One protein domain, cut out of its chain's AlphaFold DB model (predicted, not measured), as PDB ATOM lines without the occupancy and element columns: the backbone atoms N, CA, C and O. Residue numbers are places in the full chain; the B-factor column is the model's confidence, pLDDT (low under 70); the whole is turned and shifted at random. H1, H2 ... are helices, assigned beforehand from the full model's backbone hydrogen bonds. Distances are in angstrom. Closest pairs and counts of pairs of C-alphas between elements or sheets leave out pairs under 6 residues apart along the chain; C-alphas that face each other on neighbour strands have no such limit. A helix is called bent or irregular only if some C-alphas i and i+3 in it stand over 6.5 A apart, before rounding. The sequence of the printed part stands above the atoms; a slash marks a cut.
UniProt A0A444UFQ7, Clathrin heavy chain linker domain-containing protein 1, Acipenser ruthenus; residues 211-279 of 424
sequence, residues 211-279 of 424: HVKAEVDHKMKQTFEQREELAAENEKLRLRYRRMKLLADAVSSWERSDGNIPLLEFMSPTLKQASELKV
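What this domain is: This is residues 211 to 279 of the 424 residues of the protein "Clathrin heavy chain linker domain-containing protein 1" of Acipenser ruthenus (UniProt A0A444UFQ7). A long helical hairpin with very unequal arms: the single long helix H1 makes the longest axis, and the short helix H2 folds back side by side with the last part of H1. Residues 211 to 234 of H1 stick out as a free arm, and so do residues 256 to 261 in the turn at the other end. The printed part has 69 residues with two named helices, H1 then H2, and no named strand, and its class is all helix. The whole is extended, with a radius of gyration of the C-alphas of 21.4 A, and is a rod spanning 73 by 20 by 10 A.

How they stand to each other: H1, residues 211 to 255, begins with a stretch that stands free, residues 211 to 234. H2, residues 263 to 276, follows after a short link of 7 residues. H1 touches H2 with residues 243 to 254 alone, and the closest C-alphas of the two, those of Arg 243 and Ala 274, are 5.1 A apart. Their lines stand at a shallow tilt of 23 degrees and they run opposite ways, as a helical hairpin. In H1 every O i to N i+4 pair is within hydrogen-bond range; in H2 8 of 10 are.

Where its parts are: H1 starts with C-alpha 211 at (222.713, 178.501, 190.825) and ends with C-alpha 255 at (186.481, 183.955, 137.092), 65.0 A from first to last C-alpha. H2 measures 20.1 A from C-alpha 263 to C-alpha 276, the latter at (182.046, 184.084, 160.993). H2 is irregular: C-alphas 266 and 269 are 7.1 A apart.

The domain as a whole: The two C-alphas farthest apart, those of His 211 and Asn 260, are 73.3 A apart. Without the stretches that stand free, the body has 39 residues and spans 33 by 17 by 9 A. The printed part has no cut, and its one link between named elements is short. The mean pLDDT of the printed part is 87.0, with residues 258 to 259 and residue 279 under 70.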
ATOM      1  N   HIS A 211     222.903 177.298 191.643       88.69
ATOM      2  CA  HIS A 211     222.713 178.501 190.825       88.69
ATOM      3  C   HIS A 211     222.558 178.176 189.329       88.69
ATOM      4  O   HIS A 211     221.714 178.774 188.673       88.69
ATOM      5  N   VAL A 212     223.303 177.190 188.809       89.69
ATOM      6  CA  VAL A 212     223.202 176.751 187.404       89.69
ATOM      7  C   VAL A 212     221.829 176.142 187.147       89.69
ATOM      8  O   VAL A 212     221.206 176.424 186.129       89.69
ATOM      9  N   LYS A 213     221.319 175.345 188.095       89.69
ATOM     10  CA  LYS A 213     219.963 174.795 188.006       89.69
ATOM     11  C   LYS A 213     218.913 175.911 187.948       89.69
ATOM     12  O   LYS A 213     218.070 175.891 187.063       89.69
ATOM     13  N   ALA A 214     219.001 176.895 188.844       93.00
ATOM     14  CA  ALA A 214     218.065 178.018 188.870       93.00
ATOM     15  C   ALA A 214     218.095 178.847 187.570       93.00
ATOM     16  O   ALA A 214     217.047 179.271 187.088       93.00
ATOM     17  N   GLU A 215     219.275 179.045 186.975       95.25
ATOM     18  CA  GLU A 215     219.416 179.727 185.683       95.25
ATOM     19  C   GLU A 215     218.755 178.938 184.542       95.25
ATOM     20  O   GLU A 215     218.047 179.518 183.718       95.25
ATOM     21  N   VAL A 216     218.951 177.616 184.499       92.88
ATOM     22  CA  VAL A 216     218.316 176.744 183.500       92.88
ATOM     23  C   VAL A 216     216.799 176.724 183.673       92.88
ATOM     24  O   VAL A 216     216.088 176.851 182.681       92.88
ATOM     25  N   ASP A 217     216.298 176.645 184.906       92.25
ATOM     26  CA  ASP A 217     214.861 176.679 185.196       92.25
ATOM     27  C   ASP A 217     214.237 178.020 184.755       92.25
ATOM     28  O   ASP A 217     213.161 178.045 184.152       92.25
ATOM     29  N   HIS A 218     214.936 179.139 184.979       95.00
ATOM     30  CA  HIS A 218     214.507 180.453 184.494       95.00
ATOM     31  C   HIS A 218     214.490 180.520 182.961       95.00
ATOM     32  O   HIS A 218     213.502 180.968 182.377       95.00
ATOM     33  N   LYS A 219     215.558 180.059 182.294       95.31
ATOM     34  CA  LYS A 219     215.617 180.004 180.823       95.31
ATOM     35  C   LYS A 219     214.503 179.131 180.258       95.31
ATOM     36  O   LYS A 219     213.830 179.555 179.330       95.31
ATOM     37  N   MET A 220     214.262 177.966 180.857       92.44
ATOM     38  CA  MET A 220     213.188 177.056 180.463       92.44
ATOM     39  C   MET A 220     211.829 177.757 180.527       92.44
ATOM     40  O   MET A 220     211.070 177.725 179.558       92.44
ATOM     41  N   LYS A 221     211.546 178.456 181.632       94.00
ATOM     42  CA  LYS A 221     210.304 179.219 181.794       94.00
ATOM     43  C   LYS A 221     210.162 180.321 180.740       94.00
ATOM     44  O   LYS A 221     209.125 180.402 180.094       94.00
ATOM     45  N   GLN A 222     211.214 181.104 180.508       94.50
ATOM     46  CA  GLN A 222     211.210 182.160 179.493       94.50
ATOM     47  C   GLN A 222     210.974 181.599 178.083       94.50
ATOM     48  O   GLN A 222     210.160 182.130 177.333       94.50
ATOM     49  N   THR A 223     211.649 180.504 177.721       88.44
ATOM     50  CA  THR A 223     211.455 179.860 176.411       88.44
ATOM     51  C   THR A 223     210.052 179.283 176.251       88.44
ATOM     52  O   THR A 223     209.500 179.297 175.154       88.44
ATOM     53  N   PHE A 224     209.453 178.802 177.342       87.38
ATOM     54  CA  PHE A 224     208.086 178.303 177.338       87.38
ATOM     55  C   PHE A 224     207.079 179.436 177.112       87.38
ATOM     56  O   PHE A 224     206.204 179.311 176.262       87.38
ATOM     57  N   GLU A 225     207.238 180.565 177.804       93.62
ATOM     58  CA  GLU A 225     206.388 181.748 177.617       93.62
ATOM     59  C   GLU A 225     206.480 182.294 176.184       93.62
ATOM     60  O   GLU A 225     205.456 182.557 175.558       93.62
ATOM     61  N   GLN A 226     207.692 182.367 175.621       91.75
ATOM     62  CA  GLN A 226     207.893 182.753 174.218       91.75
ATOM     63  C   GLN A 226     207.198 181.796 173.245       91.75
ATOM     64  O   GLN A 226     206.611 182.231 172.256       91.75
ATOM     65  N   ARG A 227     207.241 180.487 173.515       88.75
ATOM     66  CA  ARG A 227     206.555 179.491 172.689       88.75
ATOM     67  C   ARG A 227     205.040 179.693 172.709       88.75
ATOM     68  O   ARG A 227     204.423 179.622 171.651       88.75
ATOM     69  N   GLU A 228     204.454 179.932 173.879       85.00
ATOM     70  CA  GLU A 228     203.013 180.180 174.019       85.00
ATOM     71  C   GLU A 228     202.589 181.463 173.286       85.00
ATOM     72  O   GLU A 228     201.572 181.477 172.590       85.00
ATOM     73  N   GLU A 229     203.397 182.524 173.369       92.50
ATOM     74  CA  GLU A 229     203.156 183.773 172.639       92.50
ATOM     75  C   GLU A 229     203.192 183.560 171.117       92.50
ATOM     76  O   GLU A 229     202.254 183.942 170.410       92.50
ATOM     77  N   LEU A 230     204.224 182.870 170.619       88.50
ATOM     78  CA  LEU A 230     204.350 182.530 169.201       88.50
ATOM     79  C   LEU A 230     203.227 181.600 168.726       88.50
ATOM     80  O   LEU A 230     202.736 181.751 167.608       88.50
ATOM     81  N   ALA A 231     202.781 180.656 169.558       79.56
ATOM     82  CA  ALA A 231     201.652 179.789 169.239       79.56
ATOM     83  C   ALA A 231     200.356 180.600 169.081       79.56
ATOM     84  O   ALA A 231     199.624 180.422 168.105       79.56
ATOM     85  N   ALA A 232     200.105 181.552 169.984       84.81
ATOM     86  CA  ALA A 232     198.951 182.442 169.896       84.81
ATOM     87  C   ALA A 232     199.009 183.361 168.662       84.81
ATOM     88  O   ALA A 232     197.976 183.639 168.044       84.81
ATOM     89  N   GLU A 233     200.196 183.838 168.280       90.38
ATOM     90  CA  GLU A 233     200.385 184.605 167.046       90.38
ATOM     91  C   GLU A 233     200.148 183.747 165.796       90.38
ATOM     92  O   GLU A 233     199.413 184.157 164.891       90.38
ATOM     93  N   ASN A 234     200.694 182.532 165.766       84.06
ATOM     94  CA  ASN A 234     200.523 181.600 164.657       84.06
ATOM     95  C   ASN A 234     199.041 181.262 164.432       84.06
ATOM     96  O   ASN A 234     198.561 181.305 163.300       84.06
ATOM     97  N   GLU A 235     198.266 181.042 165.497       81.94
ATOM     98  CA  GLU A 235     196.818 180.823 165.386       81.94
ATOM     99  C   GLU A 235     196.081 182.023 164.762       81.94
ATOM    100  O   GLU A 235     195.222 181.855 163.887       81.94
ATOM    101  N   LYS A 236     196.464 183.259 165.118       87.94
ATOM    102  CA  LYS A 236     195.914 184.474 164.484       87.94
ATOM    103  C   LYS A 236     196.278 184.550 162.998       87.94
ATOM    104  O   LYS A 236     195.420 184.872 162.169       87.94
ATOM    105  N   LEU A 237     197.528 184.247 162.649       87.69
ATOM    106  CA  LEU A 237     198.011 184.260 161.265       87.69
ATOM    107  C   LEU A 237     197.329 183.184 160.414       87.69
ATOM    108  O   LEU A 237     196.864 183.478 159.310       87.69
ATOM    109  N   ARG A 238     197.174 181.970 160.945       82.88
ATOM    110  CA  ARG A 238     196.449 180.867 160.298       82.88
ATOM    111  C   ARG A 238     195.000 181.233 160.021       82.88
ATOM    112  O   ARG A 238     194.516 181.000 158.913       82.88
ATOM    113  N   LEU A 239     194.312 181.854 160.981       85.81
ATOM    114  CA  LEU A 239     192.945 182.331 160.772       85.81
ATOM    115  C   LEU A 239     192.879 183.352 159.628       85.81
ATOM    116  O   LEU A 239     192.009 183.255 158.760       85.81
ATOM    117  N   ARG A 240     193.814 184.310 159.598       88.12
ATOM    118  CA  ARG A 240     193.894 185.314 158.530       88.12
ATOM    119  C   ARG A 240     194.137 184.668 157.167       88.12
ATOM    120  O   ARG A 240     193.455 185.022 156.207       88.12
ATOM    121  N   TYR A 241     195.053 183.705 157.092       86.69
ATOM    122  CA  TYR A 241     195.326 182.964 155.867       86.69
ATOM    123  C   TYR A 241     194.096 182.193 155.380       86.69
ATOM    124  O   TYR A 241     193.755 182.291 154.207       86.69
ATOM    125  N   ARG A 242     193.373 181.488 156.264       84.12
ATOM    126  CA  ARG A 242     192.146 180.758 155.886       84.12
ATOM    127  C   ARG A 242     191.096 181.679 155.292       84.12
ATOM    128  O   ARG A 242     190.539 181.367 154.245       84.12
ATOM    129  N   ARG A 243     190.857 182.823 155.935       88.62
ATOM    130  CA  ARG A 243     189.934 183.842 155.420       88.62
ATOM    131  C   ARG A 243     190.364 184.315 154.035       88.62
ATOM    132  O   ARG A 243     189.541 184.357 153.132       88.62
ATOM    133  N   MET A 244     191.652 184.607 153.856       89.44
ATOM    134  CA  MET A 244     192.192 185.047 152.570       89.44
ATOM    135  C   MET A 244     192.058 183.971 151.487       89.44
ATOM    136  O   MET A 244     191.635 184.269 150.376       89.44
ATOM    137  N   LYS A 245     192.370 182.715 151.819       87.75
ATOM    138  CA  LYS A 245     192.307 181.584 150.893       87.75
ATOM    139  C   LYS A 245     190.877 181.305 150.438       87.75
ATOM    140  O   LYS A 245     190.650 181.189 149.243       87.75
ATOM    141  N   LEU A 246     189.913 181.284 151.361       88.19
ATOM    142  CA  LEU A 246     188.494 181.123 151.021       88.19
ATOM    143  C   LEU A 246     188.022 182.198 150.033       88.19
ATOM    144  O   LEU A 246     187.300 181.895 149.086       88.19
ATOM    145  N   LEU A 247     188.455 183.446 150.232       89.50
ATOM    146  CA  LEU A 247     188.131 184.543 149.321       89.50
ATOM    147  C   LEU A 247     188.830 184.386 147.964       89.50
ATOM    148  O   LEU A 247     188.191 184.584 146.934       89.50
ATOM    149  N   ALA A 248     190.104 183.990 147.944       89.25
ATOM    150  CA  ALA A 248     190.862 183.767 146.712       89.25
ATOM    151  C   ALA A 248     190.291 182.609 145.872       89.25
ATOM    152  O   ALA A 248     190.147 182.737 144.654       89.25
ATOM    153  N   ASP A 249     189.909 181.506 146.519       88.81
ATOM    154  CA  ASP A 249     189.293 180.345 145.872       88.81
ATOM    155  C   ASP A 249     187.915 180.707 145.289       88.81
ATOM    156  O   ASP A 249     187.574 180.282 144.181       88.81
ATOM    157  N   ALA A 250     187.136 181.539 145.990       89.12
ATOM    158  CA  ALA A 250     185.855 182.040 145.496       89.12
ATOM    159  C   ALA A 250     186.024 182.974 144.289       89.12
ATOM    160  O   ALA A 250     185.324 182.796 143.295       89.12
ATOM    161  N   VAL A 251     186.982 183.907 144.319       89.44
ATOM    162  CA  VAL A 251     187.288 184.773 143.162       89.44
ATOM    163  C   VAL A 251     187.724 183.934 141.960       89.44
ATOM    164  O   VAL A 251     187.200 184.114 140.866       89.44
ATOM    165  N   SER A 252     188.599 182.949 142.180       88.81
ATOM    166  CA  SER A 252     189.055 182.029 141.128       88.81
ATOM    167  C   SER A 252     187.914 181.183 140.553       88.81
ATOM    168  O   SER A 252     187.945 180.789 139.393       88.81
ATOM    169  N   SER A 253     186.910 180.853 141.368       88.06
ATOM    170  CA  SER A 253     185.730 180.100 140.929       88.06
ATOM    171  C   SER A 253     184.752 180.976 140.149       88.06
ATOM    172  O   SER A 253     184.173 180.506 139.174       88.06
ATOM    173  N   TRP A 254     184.605 182.246 140.537       88.31
ATOM    174  CA  TRP A 254     183.820 183.227 139.794       88.31
ATOM    175  C   TRP A 254     184.437 183.536 138.429       88.31
ATOM    176  O   TRP A 254     183.720 183.535 137.437       88.31
ATOM    177  N   GLU A 255     185.759 183.716 138.353       86.25
ATOM    178  CA  GLU A 255     186.481 183.955 137.092       86.25
ATOM    179  C   GLU A 255     186.292 182.811 136.081       86.25
ATOM    180  O   GLU A 255     186.260 183.037 134.877       86.25
ATOM    181  N   ARG A 256     186.114 181.576 136.571       86.12
ATOM    182  CA  ARG A 256     185.807 180.397 135.743       86.12
ATOM    183  C   ARG A 256     184.330 180.255 135.385       86.12
ATOM    184  O   ARG A 256     183.993 179.384 134.588       86.12
ATOM    185  N   SER A 257     183.447 181.031 136.005       81.56
ATOM    186  CA  SER A 257     182.035 181.073 135.638       81.56
ATOM    187  C   SER A 257     181.842 182.133 134.555       81.56
ATOM    188  O   SER A 257     182.360 183.234 134.691       81.56
ATOM    189  N   ASP A 258     181.098 181.822 133.491       69.50
ATOM    190  CA  ASP A 258     180.933 182.672 132.293       69.50
ATOM    191  C   ASP A 258     180.127 183.982 132.526       69.50
ATOM    192  O   ASP A 258     179.393 184.445 131.659       69.50
ATOM    193  N   GLY A 259     180.229 184.609 133.704       65.88
ATOM    194  CA  GLY A 259     179.754 185.974 133.955       65.88
ATOM    195  C   GLY A 259     178.253 186.131 134.220       65.88
ATOM    196  O   GLY A 259     177.765 187.256 134.268       65.88
ATOM    197  N   ASN A 260     177.515 185.040 134.443       76.56
ATOM    198  CA  ASN A 260     176.060 185.089 134.655       76.56
ATOM    199  C   ASN A 260     175.625 185.718 135.997       76.56
ATOM    200  O   ASN A 260     174.443 186.009 136.167       76.56
ATOM    201  N   ILE A 261     176.542 185.915 136.954       83.31
ATOM    202  CA  ILE A 261     176.249 186.463 138.288       83.31
ATOM    203  C   ILE A 261     177.246 187.592 138.605       83.31
ATOM    204  O   ILE A 261     178.457 187.377 138.483       83.31
ATOM    205  N   PRO A 262     176.788 188.778 139.053       88.88
ATOM    206  CA  PRO A 262     177.672 189.840 139.523       88.88
ATOM    207  C   PRO A 262     178.582 189.376 140.671       88.88
ATOM    208  O   PRO A 262     178.126 188.734 141.619       88.88
ATOM    209  N   LEU A 263     179.863 189.760 140.632       84.31
ATOM    210  CA  LEU A 263     180.882 189.345 141.610       84.31
ATOM    211  C   LEU A 263     180.443 189.553 143.069       84.31
ATOM    212  O   LEU A 263     180.655 188.689 143.916       84.31
ATOM    213  N   LEU A 264     179.808 190.689 143.366       86.44
ATOM    214  CA  LEU A 264     179.368 191.022 144.722       86.44
ATOM    215  C   LEU A 264     178.293 190.055 145.240       86.44
ATOM    216  O   LEU A 264     178.315 189.673 146.411       86.44
ATOM    217  N   GLU A 265     177.373 189.639 144.374       86.31
ATOM    218  CA  GLU A 265     176.309 188.693 144.709       86.31
ATOM    219  C   GLU A 265     176.880 187.282 144.908       86.31
ATOM    220  O   GLU A 265     176.546 186.608 145.883       86.31
ATOM    221  N   PHE A 266     177.848 186.895 144.071       87.06
ATOM    222  CA  PHE A 266     178.572 185.628 144.189       87.06
ATOM    223  C   PHE A 266     179.433 185.543 145.464       87.06
ATOM    224  O   PHE A 266     179.462 184.513 146.134       87.06
ATOM    225  N   MET A 267     180.118 186.629 145.835       88.06
ATOM    226  CA  MET A 267     181.028 186.658 146.989       88.06
ATOM    227  C   MET A 267     180.333 186.895 148.334       88.06
ATOM    228  O   MET A 267     180.897 186.553 149.374       88.06
ATOM    229  N   SER A 268     179.129 187.474 148.349       88.75
ATOM    230  CA  SER A 268     178.360 187.766 149.570       88.75
ATOM    231  C   SER A 268     178.266 186.597 150.574       88.75
ATOM    232  O   SER A 268     178.523 186.826 151.761       88.75
ATOM    233  N   PRO A 269     177.947 185.349 150.170       87.69
ATOM    234  CA  PRO A 269     177.940 184.210 151.094       87.69
ATOM    235  C   PRO A 269     179.339 183.861 151.628       87.69
ATOM    236  O   PRO A 269     179.488 183.601 152.823       87.69
ATOM    237  N   THR A 270     180.377 183.916 150.791       87.94
ATOM    238  CA  THR A 270     181.762 183.623 151.197       87.94
ATOM    239  C   THR A 270     182.324 184.686 152.140       87.94
ATOM    240  O   THR A 270     183.034 184.358 153.087       87.94
ATOM    241  N   LEU A 271     181.980 185.961 151.938       89.31
ATOM    242  CA  LEU A 271     182.359 187.056 152.836       89.31
ATOM    243  C   LEU A 271     181.740 186.880 154.227       89.31
ATOM    244  O   LEU A 271     182.443 187.023 155.230       89.31
ATOM    245  N   LYS A 272     180.457 186.500 154.294       89.12
ATOM    246  CA  LYS A 272     179.794 186.156 155.562       89.12
ATOM    247  C   LYS A 272     180.489 184.974 156.238       89.12
ATOM    248  O   LYS A 272     180.903 185.096 157.389       89.12
ATOM    249  N   GLN A 273     180.756 183.900 155.496       87.19
ATOM    250  CA  GLN A 273     181.474 182.727 156.001       87.19
ATOM    251  C   GLN A 273     182.880 183.069 156.528       87.19
ATOM    252  O   GLN A 273     183.269 182.613 157.602       87.19
ATOM    253  N   ALA A 274     183.645 183.897 155.812       86.94
ATOM    254  CA  ALA A 274     184.973 184.329 156.241       86.94
ATOM    255  C   ALA A 274     184.917 185.192 157.514       86.94
ATOM    256  O   ALA A 274     185.804 185.087 158.366       86.94
ATOM    257  N   SER A 275     183.874 186.017 157.667       85.06
ATOM    258  CA  SER A 275     183.670 186.854 158.855       85.06
ATOM    259  C   SER A 275     183.285 186.047 160.101       85.06
ATOM    260  O   SER A 275     183.748 186.352 161.201       85.06
ATOM    261  N   GLU A 276     182.517 184.971 159.922       85.88
ATOM    262  CA  GLU A 276     182.046 184.084 160.993       85.88
ATOM    263  C   GLU A 276     183.055 182.986 161.359       85.88
ATOM    264  O   GLU A 276     182.922 182.341 162.400       85.88
ATOM    265  N   LEU A 277     184.093 182.790 160.537       82.25
ATOM    266  CA  LEU A 277     185.156 181.822 160.785       82.25
ATOM    267  C   LEU A 277     185.875 182.156 162.104       82.25
ATOM    268  O   LEU A 277     186.542 183.192 162.217       82.25
ATOM    269  N   LYS A 278     185.746 181.268 163.094       78.19
ATOM    270  CA  LYS A 278     186.436 181.329 164.392       78.19
ATOM    271  C   LYS A 278     187.569 180.306 164.445       78.19
ATOM    272  O   LYS A 278     187.560 179.317 163.714       78.19
ATOM    273  N   VAL A 279     188.533 180.545 165.331       64.06
ATOM    274  CA  VAL A 279     189.522 179.535 165.721       64.06
ATOM    275  C   VAL A 279     188.763 178.446 166.482       64.06
ATOM    276  O   VAL A 279     188.279 178.690 167.584       64.06
TER     277      VAL A 279